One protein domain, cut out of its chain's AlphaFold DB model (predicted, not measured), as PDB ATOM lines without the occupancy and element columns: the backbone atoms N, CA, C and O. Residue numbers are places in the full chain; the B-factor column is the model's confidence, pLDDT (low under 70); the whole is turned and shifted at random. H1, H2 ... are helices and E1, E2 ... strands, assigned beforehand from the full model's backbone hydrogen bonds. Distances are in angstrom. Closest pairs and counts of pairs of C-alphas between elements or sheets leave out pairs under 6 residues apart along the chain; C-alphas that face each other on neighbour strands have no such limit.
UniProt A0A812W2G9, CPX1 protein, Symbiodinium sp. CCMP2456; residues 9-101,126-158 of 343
ATOM      1  N   SER A   9     117.764  61.178 101.322       86.69
ATOM      2  CA  SER A   9     117.856  62.190 100.281       86.69
ATOM      3  C   SER A   9     118.961  63.172 100.641       86.69
ATOM      4  O   SER A   9     119.008  63.696 101.751       86.69
ATOM      5  N   GLN A  10     119.874  63.400  99.700       90.94
ATOM      6  CA  GLN A  10     120.818  64.504  99.790       90.94
ATOM      7  C   GLN A  10     120.243  65.674  99.013       90.94
ATOM      8  O   GLN A  10     120.095  65.583  97.794       90.94
ATOM      9  N   ARG A  11     119.922  66.759  99.712       94.00
ATOM     10  CA  ARG A  11     119.374  67.971  99.109       94.00
ATOM     11  C   ARG A  11     120.440  69.062  99.106       94.00
ATOM     12  O   ARG A  11     121.107  69.267 100.124       94.00
ATOM     13  N   PRO A  12     120.653  69.747  97.975       96.25
ATOM     14  CA  PRO A  12     121.583  70.854  97.932       96.25
ATOM     15  C   PRO A  12     121.043  72.046  98.721       96.25
ATOM     16  O   PRO A  12     119.841  72.291  98.758       96.25
ATOM     17  N   ARG A  13     121.955  72.832  99.279       96.62
ATOM     18  CA  ARG A  13     121.717  74.174  99.797       96.62
ATOM     19  C   ARG A  13     122.795  75.088  99.242       96.62
ATOM     20  O   ARG A  13     123.977  74.747  99.320       96.62
ATOM     21  N   LEU A  14     122.399  76.220  98.678       97.81
ATOM     22  CA  LEU A  14     123.332  77.211  98.171       97.81
ATOM     23  C   LEU A  14     123.515  78.310  99.218       97.81
ATOM     24  O   LEU A  14     122.563  78.931  99.672       97.81
ATOM     25  N   GLU A  15     124.757  78.546  99.603       98.06
ATOM     26  CA  GLU A  15     125.165  79.701 100.386       98.06
ATOM     27  C   GLU A  15     125.743  80.745  99.431       98.06
ATOM     28  O   GLU A  15     126.577  80.440  98.572       98.06
ATOM     29  N   VAL A  16     125.275  81.978  99.571       98.25
ATOM     30  CA  VAL A  16     125.656  83.111  98.737       98.25
ATOM     31  C   VAL A  16     126.165  84.217  99.645       98.25
ATOM     32  O   VAL A  16     125.455  84.656 100.553       98.25
ATOM     33  N   SER A  17     127.387  84.681  99.399       98.12
ATOM     34  CA  SER A  17     127.991  85.753 100.187       98.12
ATOM     35  C   SER A  17     128.549  86.880  99.327       98.12
ATOM     36  O   SER A  17     129.121  86.650  98.258       98.12
ATOM     37  N   VAL A  18     128.409  88.107  99.827       97.56
ATOM     38  CA  VAL A  18     128.995  89.324  99.256       97.56
ATOM     39  C   VAL A  18     129.598  90.142 100.390       97.56
ATOM     40  O   VAL A  18     128.883  90.539 101.310       97.56
ATOM     41  N   GLY A  19     130.916  90.349 100.347       95.50
ATOM     42  CA  GLY A  19     131.649  90.891 101.492       95.50
ATOM     43  C   GLY A  19     131.420  90.025 102.736       95.50
ATOM     44  O   GLY A  19     131.607  88.810 102.684       95.50
ATOM     45  N   ASP A  20     130.950  90.650 103.817       95.25
ATOM     46  CA  ASP A  20     130.655  89.985 105.097       95.25
ATOM     47  C   ASP A  20     129.208  89.466 105.204       95.25
ATOM     48  O   ASP A  20     128.840  88.778 106.162       95.25
ATOM     49  N   ILE A  21     128.354  89.798 104.230       97.56
ATOM     50  CA  ILE A  21     126.950  89.389 104.229       97.56
ATOM     51  C   ILE A  21     126.856  87.994 103.620       97.56
ATOM     52  O   ILE A  21     127.227  87.793 102.466       97.56
ATOM     53  N   HIS A  22     126.290  87.051 104.369       97.62
ATOM     54  CA  HIS A  22     126.008  85.692 103.913       97.62
ATOM     55  C   HIS A  22     124.509  85.405 104.012       97.62
ATOM     56  O   HIS A  22     123.838  85.822 104.960       97.62
ATOM     57  N   LYS A  23     123.973  84.711 103.010       98.31
ATOM     58  CA  LYS A  23     122.595  84.216 102.977       98.31
ATOM     59  C   LYS A  23     122.585  82.794 102.445       98.31
ATOM     60  O   LYS A  23     123.421  82.433 101.622       98.31
ATOM     61  N   GLU A  24     121.632  82.002 102.902       98.00
ATOM     62  CA  GLU A  24     121.450  80.628 102.446       98.00
ATOM     63  C   GLU A  24     120.090  80.474 101.786       98.00
ATOM     64  O   GLU A  24     119.119  81.104 102.213       98.00
ATOM     65  N   THR A  25     120.034  79.615 100.775       97.75
ATOM     66  CA  THR A  25     118.781  79.201 100.163       97.75
ATOM     67  C   THR A  25     118.039  78.188 101.019       97.75
ATOM     68  O   THR A  25     118.604  77.541 101.911       97.75
ATOM     69  N   GLU A  26     116.774  77.959 100.680       95.88
ATOM     70  CA  GLU A  26     116.091  76.743 101.108       95.88
ATOM     71  C   GLU A  26     116.766  75.494 100.507       95.88
ATOM     72  O   GLU A  26     117.660  75.569  99.651       95.88
ATOM     73  N   LEU A  27     116.377  74.318 101.007       95.25
ATOM     74  CA  LEU A  27     116.837  73.056 100.437       95.25
ATOM     75  C   LEU A  27     116.262  72.895  99.033       95.25
ATOM     76  O   LEU A  27     115.063  73.063  98.831       95.25
ATOM     77  N   GLY A  28     117.119  72.529  98.084       95.25
ATOM     78  CA  GLY A  28     116.711  72.361  96.703       95.25
ATOM     79  C   GLY A  28     115.727  71.208  96.522       95.25
ATOM     80  O   GLY A  28     115.825  70.163  97.179       95.25
ATOM     81  N   ASP A  29     114.814  71.390  95.577       94.00
ATOM     82  CA  ASP A  29     113.871  70.377  95.119       94.00
ATOM     83  C   ASP A  29     114.371  69.731  93.833       94.00
ATOM     84  O   ASP A  29     114.908  70.397  92.946       94.00
ATOM     85  N   TYR A  30     114.228  68.411  93.745       93.12
ATOM     86  CA  TYR A  30     114.615  67.665  92.555       93.12
ATOM     87  C   TYR A  30     113.461  67.656  91.554       93.12
ATOM     88  O   TYR A  30     112.410  67.077  91.827       93.12
ATOM     89  N   ASP A  31     113.664  68.263  90.389       90.94
ATOM     90  CA  ASP A  31     112.730  68.191  89.269       90.94
ATOM     91  C   ASP A  31     113.116  67.017  88.356       90.94
ATOM     92  O   ASP A  31     114.196  66.992  87.763       90.94
ATOM     93  N   GLU A  32     112.227  66.026  88.223       86.56
ATOM     94  CA  GLU A  32     112.438  64.867  87.342       86.56
ATOM     95  C   GLU A  32     112.337  65.215  85.843       86.56
ATOM     96  O   GLU A  32     112.477  64.336  84.992       86.56
ATOM     97  N   GLY A  33     112.072  66.478  85.489       78.62
ATOM     98  CA  GLY A  33     112.035  66.932  84.100       78.62
ATOM     99  C   GLY A  33     110.812  66.435  83.324       78.62
ATOM    100  O   GLY A  33     110.767  66.551  82.100       78.62
ATOM    101  N   ASN A  34     109.798  65.904  84.013       73.25
ATOM    102  CA  ASN A  34     108.559  65.438  83.380       73.25
ATOM    103  C   ASN A  34     107.604  66.597  83.021       73.25
ATOM    104  O   ASN A  34     106.567  66.404  82.379       73.25
ATOM    105  N   SER A  35     107.973  67.817  83.412       70.62
ATOM    106  CA  SER A  35     107.285  69.064  83.105       70.62
ATOM    107  C   SER A  35     107.422  69.384  81.612       70.62
ATOM    108  O   SER A  35     108.338  70.084  81.188       70.62
ATOM    109  N   ARG A  36     106.481  68.887  80.798       66.50
ATOM    110  CA  ARG A  36     106.400  69.056  79.328       66.50
ATOM    111  C   ARG A  36     106.328  70.512  78.811       66.50
ATOM    112  O   ARG A  36     106.056  70.705  77.633       66.50
ATOM    113  N   GLY A  37     106.543  71.532  79.644       60.69
ATOM    114  CA  GLY A  37     106.191  72.919  79.327       60.69
ATOM    115  C   GLY A  37     107.277  73.986  79.467       60.69
ATOM    116  O   GLY A  37     107.049  75.090  78.985       60.69
ATOM    117  N   SER A  38     108.435  73.722  80.084       55.78
ATOM    118  CA  SER A  38     109.423  74.789  80.323       55.78
ATOM    119  C   SER A  38     110.618  74.663  79.380       55.78
ATOM    120  O   SER A  38     111.478  73.799  79.543       55.78
ATOM    121  N   GLY A  39     110.633  75.502  78.342       56.56
ATOM    122  CA  GLY A  39     111.609  75.492  77.249       56.56
ATOM    123  C   GLY A  39     112.986  76.073  77.581       56.56
ATOM    124  O   GLY A  39     113.746  76.346  76.655       56.56
ATOM    125  N   ASP A  40     113.325  76.280  78.854       68.81
ATOM    126  CA  ASP A  40     114.635  76.817  79.219       68.81
ATOM    127  C   ASP A  40     115.678  75.687  79.290       68.81
ATOM    128  O   ASP A  40     115.614  74.793  80.141       68.81
ATOM    129  N   GLY A  41     116.629  75.697  78.351       71.38
ATOM    130  CA  GLY A  41     117.622  74.631  78.162       71.38
ATOM    131  C   GLY A  41     118.461  74.340  79.409       71.38
ATOM    132  O   GLY A  41     118.854  73.191  79.616       71.38
ATOM    133  N   ALA A  42     118.633  75.333  80.289       72.06
ATOM    134  CA  ALA A  42     119.340  75.196  81.562       72.06
ATOM    135  C   ALA A  42     118.705  74.159  82.510       72.06
ATOM    136  O   ALA A  42     119.377  73.634  83.397       72.06
ATOM    137  N   SER A  43     117.421  73.825  82.320       73.19
ATOM    138  CA  SER A  43     116.714  72.831  83.137       73.19
ATOM    139  C   SER A  43     117.299  71.427  83.056       73.19
ATOM    140  O   SER A  43     117.226  70.670  84.019       73.19
ATOM    141  N   LYS A  44     117.899  71.073  81.919       81.50
ATOM    142  CA  LYS A  44     118.433  69.722  81.712       81.50
ATOM    143  C   LYS A  44     119.751  69.498  82.449       81.50
ATOM    144  O   LYS A  44     120.003  68.383  82.895       81.50
ATOM    145  N   ASP A  45     120.543  70.554  82.603       85.62
ATOM    146  CA  ASP A  45     121.865  70.477  83.228       85.62
ATOM    147  C   ASP A  45     121.798  70.683  84.750       85.62
ATOM    148  O   ASP A  45     122.694  70.262  85.479       85.62
ATOM    149  N   CYS A  46     120.727  71.315  85.245       91.62
ATOM    150  CA  CYS A  46     120.519  71.646  86.657       91.62
ATOM    151  C   CYS A  46     119.145  71.133  87.143       91.62
ATOM    152  O   CYS A  46     118.201  71.921  87.229       91.62
ATOM    153  N   PRO A  47     119.015  69.832  87.480       92.62
ATOM    154  CA  PRO A  47     117.739  69.240  87.902       92.62
ATOM    155  C   PRO A  47     117.296  69.683  89.306       92.62
ATOM    156  O   PRO A  47     116.130  69.557  89.661       92.62
ATOM    157  N   TRP A  48     118.222  70.198  90.117       95.00
ATOM    158  CA  TRP A  48     117.918  70.749  91.433       95.00
ATOM    159  C   TRP A  48     117.512  72.217  91.322       95.00
ATOM    160  O   TRP A  48     118.219  73.013  90.696       95.00
ATOM    161  N   ARG A  49     116.386  72.575  91.942       94.88
ATOM    162  CA  ARG A  49     115.792  73.914  91.907       94.88
ATOM    163  C   ARG A  49     115.742  74.521  93.297       94.88
ATOM    164  O   ARG A  49     115.366  73.851  94.249       94.88
ATOM    165  N   PHE A  50     116.095  75.795  93.383       95.94
ATOM    166  CA  PHE A  50     115.942  76.607  94.585       95.94
ATOM    167  C   PHE A  50     114.743  77.533  94.357       95.94
ATOM    168  O   PHE A  50     114.651  78.157  93.297       95.94
ATOM    169  N   GLY A  51     113.784  77.537  95.286       93.00
ATOM    170  CA  GLY A  51     112.519  78.275  95.152       93.00
ATOM    171  C   GLY A  51     112.577  79.719  95.653       93.00
ATOM    172  O   GLY A  51     111.587  80.441  95.580       93.00
ATOM    173  N   ASP A  52     113.719  80.138  96.182       95.75
ATOM    174  CA  ASP A  52     113.901  81.391  96.893       95.75
ATOM    175  C   ASP A  52     114.654  82.445  96.070       95.75
ATOM    176  O   ASP A  52     115.339  82.165  95.086       95.75
ATOM    177  N   THR A  53     114.499  83.706  96.472       96.44
ATOM    178  CA  THR A  53     115.214  84.850  95.896       96.44
ATOM    179  C   THR A  53     115.975  85.565  97.000       96.44
ATOM    180  O   THR A  53     115.386  86.077  97.954       96.44
ATOM    181  N   LEU A  54     117.299  85.624  96.863       97.81
ATOM    182  CA  LEU A  54     118.175  86.264  97.837       97.81
ATOM    183  C   LEU A  54     118.450  87.719  97.434       97.81
ATOM    184  O   LEU A  54     119.121  87.983  96.441       97.81
ATOM    185  N   THR A  55     117.962  88.676  98.225       97.69
ATOM    186  CA  THR A  55     118.200  90.113  97.993       97.69
ATOM    187  C   THR A  55     119.386  90.616  98.806       97.69
ATOM    188  O   THR A  55     119.423  90.426 100.021       97.69
ATOM    189  N   PHE A  56     120.323  91.323  98.180       97.56
ATOM    190  CA  PHE A  56     121.468  91.936  98.856       97.56
ATOM    191  C   PHE A  56     121.436  93.449  98.663       97.56
ATOM    192  O   PHE A  56     121.032  93.933  97.611       97.56
ATOM    193  N   LYS A  57     121.878  94.196  99.679       97.31
ATOM    194  CA  LYS A  57     122.214  95.612  99.512       97.31
ATOM    195  C   LYS A  57     123.688  95.681  99.162       97.31
ATOM    196  O   LYS A  57     124.514  95.341 100.003       97.31
ATOM    197  N   LEU A  58     123.979  96.066  97.928       96.25
ATOM    198  CA  LEU A  58     125.338  96.131  97.415       96.25
ATOM    199  C   LEU A  58     125.846  97.566  97.444       96.25
ATOM    200  O   LEU A  58     125.102  98.509  97.179       96.25
ATOM    201  N   ASN A  59     127.123  97.717  97.759       96.25
ATOM    202  CA  ASN A  59     127.853  98.964  97.601       96.25
ATOM    203  C   ASN A  59     128.820  98.864  96.404       96.25
ATOM    204  O   ASN A  59     129.033  97.798  95.825       96.25
ATOM    205  N   LEU A  60     129.433  99.989  96.026       96.88
ATOM    206  CA  LEU A  60     130.353 100.020  94.886       96.88
ATOM    207  C   LEU A  60     131.617  99.163  95.103       96.88
ATOM    208  O   LEU A  60     132.153  98.618  94.139       96.88
ATOM    209  N   GLN A  61     132.079  98.992  96.347       96.56
ATOM    210  CA  GLN A  61     133.227  98.132  96.666       96.56
ATOM    211  C   GLN A  61     132.917  96.656  96.420       96.56
ATOM    212  O   GLN A  61     133.792  95.925  95.967       96.56
ATOM    213  N   ASP A  62     131.672  96.223  96.614       96.38
ATOM    214  CA  ASP A  62     131.254  94.845  96.328       96.38
ATOM    215  C   ASP A  62     131.345  94.520  94.826       96.38
ATOM    216  O   ASP A  62     131.678  93.399  94.433       96.38
ATOM    217  N   VAL A  63     131.093  95.521  93.974       96.88
ATOM    218  CA  VAL A  63     131.219  95.421  92.509       96.88
ATOM    219  C   VAL A  63     132.686  95.420  92.068       96.88
ATOM    220  O   VAL A  63     133.044  94.738  91.104       96.88
ATOM    221  N   LEU A  64     133.537  96.181  92.764       96.25
ATOM    222  CA  LEU A  64     134.982  96.250  92.520       96.25
ATOM    223  C   LEU A  64     135.754  95.059  93.103       96.25
ATOM    224  O   LEU A  64     136.856  94.762  92.642       96.25
ATOM    225  N   GLY A  65     135.182  94.401  94.107       95.19
ATOM    226  CA  GLY A  65     135.784  93.309  94.848       95.19
ATOM    227  C   GLY A  65     135.725  91.951  94.132       95.19
ATOM    228  O   GLY A  65     135.607  91.867  92.905       95.19
ATOM    229  N   PRO A  66     135.816  90.845  94.893       93.81
ATOM    230  CA  PRO A  66     135.805  89.488  94.337       93.81
ATOM    231  C   PRO A  66     134.459  89.100  93.697       93.81
ATOM    232  O   PRO A  66     134.399  88.137  92.927       93.81
ATOM    233  N   GLY A  67     133.396  89.862  93.973       95.25
ATOM    234  CA  GLY A  67     132.042  89.627  93.488       95.25
ATOM    235  C   GLY A  67     131.230  88.710  94.403       95.25
ATOM    236  O   GLY A  67     131.453  88.646  95.610       95.25
ATOM    237  N   LEU A  68     130.264  88.013  93.810       97.38
ATOM    238  CA  LEU A  68     129.337  87.120  94.503       97.38
ATOM    239  C   LEU A  68     129.995  85.752  94.709       97.38
ATOM    240  O   LEU A  68     130.253  85.042  93.734       97.38
ATOM    241  N   LYS A  69     130.255  85.365  95.956       98.12
ATOM    242  CA  LYS A  69     130.769  84.032  96.281       98.12
ATOM    243  C   LYS A  69     129.604  83.058  96.451       98.12
ATOM    244  O   LYS A  69     128.624  83.355  97.126       98.12
ATOM    245  N   LEU A  70     129.727  81.903  95.812       98.19
ATOM    246  CA  LEU A  70     128.769  80.806  95.811       98.19
ATOM    247  C   LEU A  70     129.414  79.599  96.477       98.19
ATOM    248  O   LEU A  70     130.519  79.209  96.103       98.19
ATOM    249  N   LYS A  71     128.718  78.983  97.425       97.81
ATOM    250  CA  LYS A  71     129.159  77.770  98.109       97.81
ATOM    251  C   LYS A  71     128.007  76.781  98.163       97.81
ATOM    252  O   LYS A  71     126.982  77.032  98.788       97.81
ATOM    253  N   LEU A  72     128.158  75.656  97.475       97.44
ATOM    254  CA  LEU A  72     127.134  74.619  97.431       97.44
ATOM    255  C   LEU A  72     127.423  73.574  98.501       97.44
ATOM    256  O   LEU A  72     128.516  73.009  98.556       97.44
ATOM    257  N   ARG A  73     126.424  73.295  99.330       96.12
ATOM    258  CA  ARG A  73     126.477  72.280 100.381       96.12
ATOM    259  C   ARG A  73     125.433  71.203 100.107       96.12
ATOM    260  O   ARG A  73     124.367  71.487  99.574       96.12
ATOM    261  N   ALA A  74     125.732  69.967 100.474       94.75
ATOM    262  CA  ALA A  74     124.800  68.853 100.482       94.75
ATOM    263  C   ALA A  74     124.339  68.605 101.919       94.75
ATOM    264  O   ALA A  74     125.159  68.418 102.823       94.75
ATOM    265  N   VAL A  75     123.024  68.602 102.120       93.44
ATOM    266  CA  VAL A  75     122.374  68.295 103.394       93.44
ATOM    267  C   VAL A  75     121.745  66.916 103.271       93.44
ATOM    268  O   VAL A  75     121.034  66.649 102.306       93.44
ATOM    269  N   SER A  76     122.052  66.020 104.206       90.38
ATOM    270  CA  SER A  76     121.484  64.670 104.211       90.38
ATOM    271  C   SER A  76     120.277  64.619 105.141       90.38
ATOM    272  O   SER A  76     120.421  64.819 106.348       90.38
ATOM    273  N   ASP A  77     119.122  64.280 104.581       86.12
ATOM    274  CA  ASP A  77     117.877  64.103 105.318       86.12
ATOM    275  C   ASP A  77     117.434  62.642 105.224       86.12
ATOM    276  O   ASP A  77     117.462  62.033 104.148       86.12
ATOM    277  N   ILE A  78     117.018  62.079 106.361       85.38
ATOM    278  CA  ILE A  78     116.454  60.731 106.440       85.38
ATOM    279  C   ILE A  78     114.980  60.848 106.805       85.38
ATOM    280  O   ILE A  78     114.629  61.460 107.816       85.38
ATOM    281  N   THR A  79     114.125  60.213 106.009       78.44
ATOM    282  CA  THR A  79     112.683  60.170 106.262       78.44
ATOM    283  C   THR A  79     112.287  58.744 106.636       78.44
ATOM    284  O   THR A  79     112.379  57.826 105.822       78.44
ATOM    285  N   LEU A  80     111.858  58.546 107.882       81.31
ATOM    286  CA  LEU A  80     111.396  57.270 108.432       81.31
ATOM    287  C   LEU A  80     109.896  57.371 108.739       81.31
ATOM    288  O   LEU A  80     109.482  57.670 109.859       81.31
ATOM    289  N   GLY A  81     109.067  57.148 107.718       83.06
ATOM    290  CA  GLY A  81     107.617  57.316 107.830       83.06
ATOM    291  C   GLY A  81     107.253  58.783 108.110       83.06
ATOM    292  O   GLY A  81     107.634  59.639 107.315       83.06
ATOM    293  N   PRO A  82     106.535  59.103 109.205       82.38
ATOM    294  CA  PRO A  82     106.213  60.487 109.562       82.38
ATOM    295  C   PRO A  82     107.390  61.246 110.200       82.38
ATOM    296  O   PRO A  82     107.279  62.447 110.435       82.38
ATOM    297  N   LEU A  83     108.497  60.567 110.525       81.12
ATOM    298  CA  LEU A  83     109.654  61.181 111.171       81.12
ATOM    299  C   LEU A  83     110.662  61.650 110.123       81.12
ATOM    300  O   LEU A  83     111.223  60.838 109.386       81.12
ATOM    301  N   GLN A  84     110.932  62.951 110.103       78.44
ATOM    302  CA  GLN A  84     112.015  63.539 109.322       78.44
ATOM    303  C   GLN A  84     113.178  63.870 110.257       78.44
ATOM    304  O   GLN A  84     113.043  64.677 111.177       78.44
ATOM    305  N   LEU A  85     114.316  63.212 110.045       83.31
ATOM    306  CA  LEU A  85     115.541  63.414 110.809       83.31
ATOM    307  C   LEU A  85     116.563  64.115 109.916       83.31
ATOM    308  O   LEU A  85     117.103  63.516 108.982       83.31
ATOM    309  N   GLN A  86     116.839  65.380 110.220       80.44
ATOM    310  CA  GLN A  86     117.929  66.113 109.587       80.44
ATOM    311  C   GLN A  86     119.254  65.655 110.200       80.44
ATOM    312  O   GLN A  86     119.472  65.781 111.409       80.44
ATOM    313  N   MET A  87     120.154  65.118 109.379       80.75
ATOM    314  CA  MET A  87     121.490  64.759 109.844       80.75
ATOM    315  C   MET A  87     122.372  66.010 109.826       80.75
ATOM    316  O   MET A  87     122.437  66.728 108.832       80.75
ATOM    317  N   SER A  88     123.115  66.259 110.902       71.75
ATOM    318  CA  SER A  88     123.975  67.447 111.066       71.75
ATOM    319  C   SER A  88     125.222  67.470 110.168       71.75
ATOM    320  O   SER A  88     126.068  68.356 110.291       71.75
ATOM    321  N   ARG A  89     125.365  66.512 109.244       80.81
ATOM    322  CA  ARG A  89     126.500  66.455 108.317       80.81
ATOM    323  C   ARG A  89     126.228  67.330 107.101       80.81
ATOM    324  O   ARG A  89     125.704  66.863 106.093       80.81
ATOM    325  N   LEU A  90     126.623  68.594 107.209       86.38
ATOM    326  CA  LEU A  90     126.789  69.472 106.058       86.38
ATOM    327  C   LEU A  90     128.065  69.063 105.325       86.38
ATOM    328  O   LEU A  90     129.154  69.131 105.893       86.38
ATOM    329  N   GLN A  91     127.927  68.623 104.079       92.12
ATOM    330  CA  GLN A  91     129.074  68.316 103.230       92.12
ATOM    331  C   GLN A  91     129.234  69.411 102.188       92.12
ATOM    332  O   GLN A  91     128.285  69.759 101.491       92.12
ATOM    333  N   GLU A  92     130.429  69.972 102.070       94.31
ATOM    334  CA  GLU A  92     130.702  70.975 101.048       94.31
ATOM    335  C   GLU A  92     130.898  70.290  99.691       94.31
ATOM    336  O   GLU A  92     131.620  69.303  99.573       94.31
ATOM    337  N   VAL A  93     130.198  70.767  98.665       94.75
ATOM    338  CA  VAL A  93     130.284  70.209  97.308       94.75
ATOM    339  C   VAL A  93     131.341  70.965  96.514       94.75
ATOM    340  O   VAL A  93     132.213  70.356  95.903       94.75
ATOM    341  N   GLY A  94     131.276  72.294  96.549       95.94
ATOM    342  CA  GLY A  94     132.224  73.154  95.862       95.94
ATOM    343  C   GLY A  94     131.905  74.630  96.042       95.94
ATOM    344  O   GLY A  94     130.831  74.997  96.530       95.94
ATOM    345  N   GLU A  95     132.840  75.468  95.612       96.88
ATOM    346  CA  GLU A  95     132.725  76.922  95.673       96.88
ATOM    347  C   GLU A  95     133.059  77.584  94.330       96.88
ATOM    348  O   GLU A  95     133.796  77.037  93.509       96.88
ATOM    349  N   ALA A  96     132.508  78.771  94.096       97.69
ATOM    350  CA  ALA A  96     132.851  79.623  92.963       97.69
ATOM    351  C   ALA A  96     132.660  81.099  93.303       97.69
ATOM    352  O   ALA A  96     131.973  81.449  94.260       97.69
ATOM    353  N   CYS A  97     133.211  81.973  92.463       97.25
ATOM    354  CA  CYS A  97     132.966  83.410  92.525       97.25
ATOM    355  C   CYS A  97     132.431  83.912  91.180       97.25
ATOM    356  O   CYS A  97     132.929  83.547  90.113       97.25
ATOM    357  N   VAL A  98     131.428  84.785  91.226       97.56
ATOM    358  CA  VAL A  98     130.865  85.472  90.062       97.56
ATOM    359  C   VAL A  98     131.249  86.943  90.135       97.56
ATOM    360  O   VAL A  98     130.747  87.694  90.969       97.56
ATOM    361  N   ASN A  99     132.129  87.371  89.230       97.06
ATOM    362  CA  ASN A  99     132.510  88.775  89.129       97.06
ATOM    363  C   ASN A  99     131.336  89.604  88.583       97.06
ATOM    364  O   ASN A  99     130.974  89.479  87.409       97.06
ATOM    365  N   LEU A 100     130.753  90.455  89.430       97.44
ATOM    366  CA  LEU A 100     129.571  91.241  89.075       97.44
ATOM    367  C   LEU A 100     129.857  92.188  87.905       97.44
ATOM    368  O   LEU A 100     129.132  92.167  86.912       97.44
ATOM    369  N   ARG A 101     130.964  92.935  87.979       97.00
ATOM    370  CA  ARG A 101     131.372  93.929  86.977       97.00
ATOM    371  C   ARG A 101     131.618  93.333  85.595       97.00
ATOM    372  O   ARG A 101     131.242  93.927  84.596       97.00
ATOM    373  N   LEU A 126     125.620  80.006  83.961       96.00
ATOM    374  CA  LEU A 126     126.095  78.692  84.400       96.00
ATOM    375  C   LEU A 126     127.457  78.852  85.079       96.00
ATOM    376  O   LEU A 126     128.436  79.245  84.442       96.00
ATOM    377  N   VAL A 127     127.522  78.614  86.383       97.19
ATOM    378  CA  VAL A 127     128.720  78.807  87.202       97.19
ATOM    379  C   VAL A 127     129.276  77.442  87.608       97.19
ATOM    380  O   VAL A 127     128.648  76.767  88.426       97.19
ATOM    381  N   PRO A 128     130.423  77.010  87.054       96.50
ATOM    382  CA  PRO A 128     131.089  75.807  87.528       96.50
ATOM    383  C   PRO A 128     131.663  76.063  88.925       96.50
ATOM    384  O   PRO A 128     132.289  77.095  89.165       96.50
ATOM    385  N   LEU A 129     131.426  75.128  89.837       96.69
ATOM    386  CA  LEU A 129     131.957  75.123  91.191       96.69
ATOM    387  C   LEU A 129     133.205  74.256  91.239       96.69
ATOM    388  O   LEU A 129     133.185  73.116  90.774       96.69
ATOM    389  N   SER A 130     134.265  74.781  91.838       95.25
ATOM    390  CA  SER A 130     135.497  74.041  92.071       95.25
ATOM    391  C   SER A 130     135.382  73.191  93.330       95.25
ATOM    392  O   SER A 130     134.816  73.622  94.338       95.25
ATOM    393  N   HIS A 131     135.935  71.983  93.272       91.81
ATOM    394  CA  HIS A 131     136.041  71.087  94.414       91.81
ATOM    395  C   HIS A 131     136.844  71.734  95.550       91.81
ATOM    396  O   HIS A 131     137.904  72.326  95.324       91.81
ATOM    397  N   VAL A 132     136.351  71.569  96.777       89.69
ATOM    398  CA  VAL A 132     137.005  72.037  98.003       89.69
ATOM    399  C   VAL A 132     137.598  70.871  98.787       89.69
ATOM    400  O   VAL A 132     137.097  69.748  98.753       89.69
ATOM    401  N   LYS A 133     138.661  71.130  99.550       85.44
ATOM    402  CA  LYS A 133     139.286  70.099 100.386       85.44
ATOM    403  C   LYS A 133     138.296  69.583 101.439       85.44
ATOM    404  O   LYS A 133     137.749  70.370 102.204       85.44
ATOM    405  N   GLY A 134     138.125  68.262 101.512       81.94
ATOM    406  CA  GLY A 134     137.185  67.622 102.439       81.94
ATOM    407  C   GLY A 134     135.727  67.635 101.965       81.94
ATOM    408  O   GLY A 134     134.829  67.376 102.768       81.94
ATOM    409  N   GLY A 135     135.490  67.946 100.687       81.56
ATOM    410  CA  GLY A 135     134.165  67.899 100.087       81.56
ATOM    411  C   GLY A 135     133.638  66.484  99.826       81.56
ATOM    412  O   GLY A 135     134.300  65.479 100.092       81.56
ATOM    413  N   VAL A 136     132.420  66.403  99.278       80.88
ATOM    414  CA  VAL A 136     131.693  65.136  99.017       80.88
ATOM    415  C   VAL A 136     132.484  64.152  98.143       80.88
ATOM    416  O   VAL A 136     132.335  62.942  98.297       80.88
ATOM    417  N   LEU A 137     133.313  64.656  97.228       79.69
ATOM    418  CA  LEU A 137     134.070  63.844  96.267       79.69
ATOM    419  C   LEU A 137     135.344  63.219  96.873       79.69
ATOM    420  O   LEU A 137     135.991  62.398  96.225       79.69
ATOM    421  N   GLY A 138     135.667  63.541  98.132       80.62
ATOM    422  CA  GLY A 138     136.829  63.009  98.842       80.62
ATOM    423  C   GLY A 138     138.167  63.425  98.217       80.62
ATOM    424  O   GLY A 138     138.241  64.361  97.426       80.62
ATOM    425  N   ASP A 139     139.241  62.714  98.565       79.38
ATOM    426  CA  ASP A 139     140.603  63.006  98.079       79.38
ATOM    427  C   ASP A 139     140.864  62.518  96.639       79.38
ATOM    428  O   ASP A 139     141.964  62.684  96.115       79.38
ATOM    429  N   ALA A 140     139.871  61.898  95.992       74.62
ATOM    430  CA  ALA A 140     140.005  61.366  94.637       74.62
ATOM    431  C   ALA A 140     140.031  62.463  93.558       74.62
ATOM    432  O   ALA A 140     140.495  62.214  92.447       74.62
ATOM    433  N   GLN A 141     139.534  63.661  93.878       77.94
ATOM    434  CA  GLN A 141     139.408  64.781  92.951       77.94
ATOM    435  C   GLN A 141     140.438  65.870  93.283       77.94
ATOM    436  O   GLN A 141     140.601  66.239  94.453       77.94
ATOM    437  N   LEU A 142     141.130  66.411  92.275       80.06
ATOM    438  CA  LEU A 142     142.130  67.451  92.508       80.06
ATOM    439  C   LEU A 142     141.444  68.760  92.923       80.06
ATOM    440  O   LEU A 142     140.345  69.100  92.480       80.06
ATOM    441  N   LEU A 143     142.104  69.510  93.807       80.56
ATOM    442  CA  LEU A 143     141.682  70.864  94.170       80.56
ATOM    443  C   LEU A 143     141.590  71.724  92.904       80.56
ATOM    444  O   LEU A 143     142.591  71.912  92.214       80.56
ATOM    445  N   GLY A 144     140.397  72.254  92.630       77.62
ATOM    446  CA  GLY A 144     140.117  73.067  91.443       77.62
ATOM    447  C   GLY A 144     139.279  72.376  90.366       77.62
ATOM    448  O   GLY A 144     138.694  73.084  89.544       77.62
ATOM    449  N   ASP A 145     139.146  71.047  90.398       86.31
ATOM    450  CA  ASP A 145     138.310  70.315  89.441       86.31
ATOM    451  C   ASP A 145     136.832  70.713  89.569       86.31
ATOM    452  O   ASP A 145     136.350  71.048  90.655       86.31
ATOM    453  N   ALA A 146     136.092  70.665  88.459       90.19
ATOM    454  CA  ALA A 146     134.671  71.001  88.447       90.19
ATOM    455  C   ALA A 146     133.854  69.951  89.224       90.19
ATOM    456  O   ALA A 146     133.700  68.815  88.780       90.19
ATOM    457  N   ALA A 147     133.311  70.343  90.378       92.75
ATOM    458  CA  ALA A 147     132.523  69.478  91.259       92.75
ATOM    459  C   ALA A 147     131.015  69.531  90.962       92.75
ATOM    460  O   ALA A 147     130.295  68.551  91.161       92.75
ATOM    461  N   ALA A 148     130.520  70.688  90.520       94.69
ATOM    462  CA  ALA A 148     129.117  70.913  90.184       94.69
ATOM    463  C   ALA A 148     128.966  72.149  89.289       94.69
ATOM    464  O   ALA A 148     129.894  72.941  89.159       94.69
ATOM    465  N   THR A 149     127.775  72.351  88.729       96.12
ATOM    466  CA  THR A 149     127.403  73.581  88.018       96.12
ATOM    467  C   THR A 149     126.128  74.136  88.633       96.12
ATOM    468  O   THR A 149     125.193  73.379  88.891       96.12
ATOM    469  N   VAL A 150     126.085  75.447  88.872       96.69
ATOM    470  CA  VAL A 150     124.894  76.149  89.370       96.69
ATOM    471  C   VAL A 150     124.441  77.173  88.338       96.69
ATOM    472  O   VAL A 150     125.246  77.957  87.843       96.69
ATOM    473  N   ALA A 151     123.149  77.175  88.025       96.75
ATOM    474  CA  ALA A 151     122.517  78.199  87.205       96.75
ATOM    475  C   ALA A 151     122.013  79.344  88.098       96.75
ATOM    476  O   ALA A 151     121.197  79.109  88.988       96.75
ATOM    477  N   VAL A 152     122.483  80.572  87.867       96.38
ATOM    478  CA  VAL A 152     122.095  81.763  88.646       96.38
ATOM    479  C   VAL A 152     121.628  82.868  87.708       96.38
ATOM    480  O   VAL A 152     122.299  83.169  86.726       96.38
ATOM    481  N   ALA A 153     120.504  83.506  88.025       96.00
ATOM    482  CA  ALA A 153     120.079  84.755  87.403       96.00
ATOM    483  C   ALA A 153     120.127  85.870  88.450       96.00
ATOM    484  O   ALA A 153     119.751  85.652  89.601       96.00
ATOM    485  N   LEU A 154     120.608  87.046  88.059       97.19
ATOM    486  CA  LEU A 154     120.703  88.206  88.934       97.19
ATOM    487  C   LEU A 154     119.736  89.284  88.460       97.19
ATOM    488  O   LEU A 154     119.479  89.414  87.263       97.19
ATOM    489  N   SER A 155     119.233  90.078  89.394       97.12
ATOM    490  CA  SER A 155     118.513  91.306  89.090       97.12
ATOM    491  C   SER A 155     119.044  92.461  89.926       97.12
ATOM    492  O   SER A 155     119.509  92.268  91.050       97.12
ATOM    493  N   VAL A 156     118.994  93.658  89.352       97.25
ATOM    494  CA  VAL A 156     119.363  94.915  90.008       97.25
ATOM    495  C   VAL A 156     118.252  95.943  89.809       97.25
ATOM    496  O   VAL A 156     117.531  95.905  88.812       97.25
ATOM    497  N   ASP A 157     118.100  96.835  90.779       96.75
ATOM    498  CA  ASP A 157     117.116  97.928  90.809       96.75
ATOM    499  C   ASP A 157     117.687  99.266  90.311       96.75
ATOM    500  O   ASP A 157     116.991 100.277  90.277       96.75
ATOM    501  N   THR A 158     118.960  99.268  89.926       96.88
ATOM    502  CA  THR A 158     119.695 100.422  89.420       96.88
ATOM    503  C   THR A 158     120.255 100.075  88.048       96.88
ATOM    504  O   THR A 158     120.661  98.933  87.818       96.88
TER     505      THR A 158
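Overview. This is residues 9 to 101 and 126 to 158 of the 343 residues of the protein "CPX1 protein" of Symbiodinium sp. CCMP2456 (UniProt A0A812W2G9). A curled wall of four antiparallel strands has a small two-stranded hairpin, E5 and E6, laid crosswise over part of one face, a sandwich of two sheets face to face in part. Residues 25 to 59 make a long excursion in which H1, four residues, is the one named element and residues 29 to 30 pair with residues 48 to 49, antiparallel; from it residues 34 to 41 stick out, and H2 sits beyond one end of E1. The 126 printed residues, mostly strand by class, run E1 E2 H1 H2 E3 E4 E5 E6; the larger sheet has the order E2 E1 E3 E4. The whole is compact, with a radius of gyration of the C-alphas of 16.0 A and spans of 50 by 40 by 27 A.

Along the chain. Find C-alpha 9 at (117.856, 62.190, 100.281); from there E1 runs 29.3 A to residue 18. E2 is residues 21 to 24, H1 residues 42 to 45, and H2 residues 60 to 64. Next look at C-alpha 68, at (129.337, 87.120, 94.503), where E3 begins and runs 37.5 A to residue 80. E4, residues 83 to 98, is 38.5 A long and bends by 62 degrees at residue 89. E5 is residues 126 to 130; E6 is residues 146 to 152, 16.6 A long, ending at (122.095, 81.763, 88.646).

Arrangement. Start with the twisted sheet, whose edge strands are E2 and E4. In the hairpin of E1 and E2, N 16 and O 23 are 2.8 A apart; between E1 and E3, N 11 and O 75 are 2.8 A apart; in the hairpin of E3 and E4, N 70 and O 96 are 2.8 A apart. E2, H1 H2 and E3 form a split strand-helix-strand unit, two strands running the same way with E1 between them, and its crossover is right-handed. In the hairpin of E5 and E6, N 127 and O 150 are 2.8 A apart. The strands of the two sheets stand at 80 degrees; the closest C-alphas of E4 and E5 are those of Glu 95 and Leu 129, 4.9 A apart. E3 and E6 are near each other. H1 and H2 are not on the larger sheet and are apart. H2 has its O i to N i+4 pair within hydrogen-bond range; H1 is too short for one.

Size, cuts and confidence. The C-alphas of Leu 60 and Gly 81 are the two farthest apart, 50.1 A. Residues 102 to 125 are not printed, and C-alphas 101 and 126 are 16.3 A apart across this cut. The links E2 to H1, H1 to H2 and E5 to E6 are long. Look at residues 36 to 40 for pLDDT under 70; the mean of the printed part is 89.8.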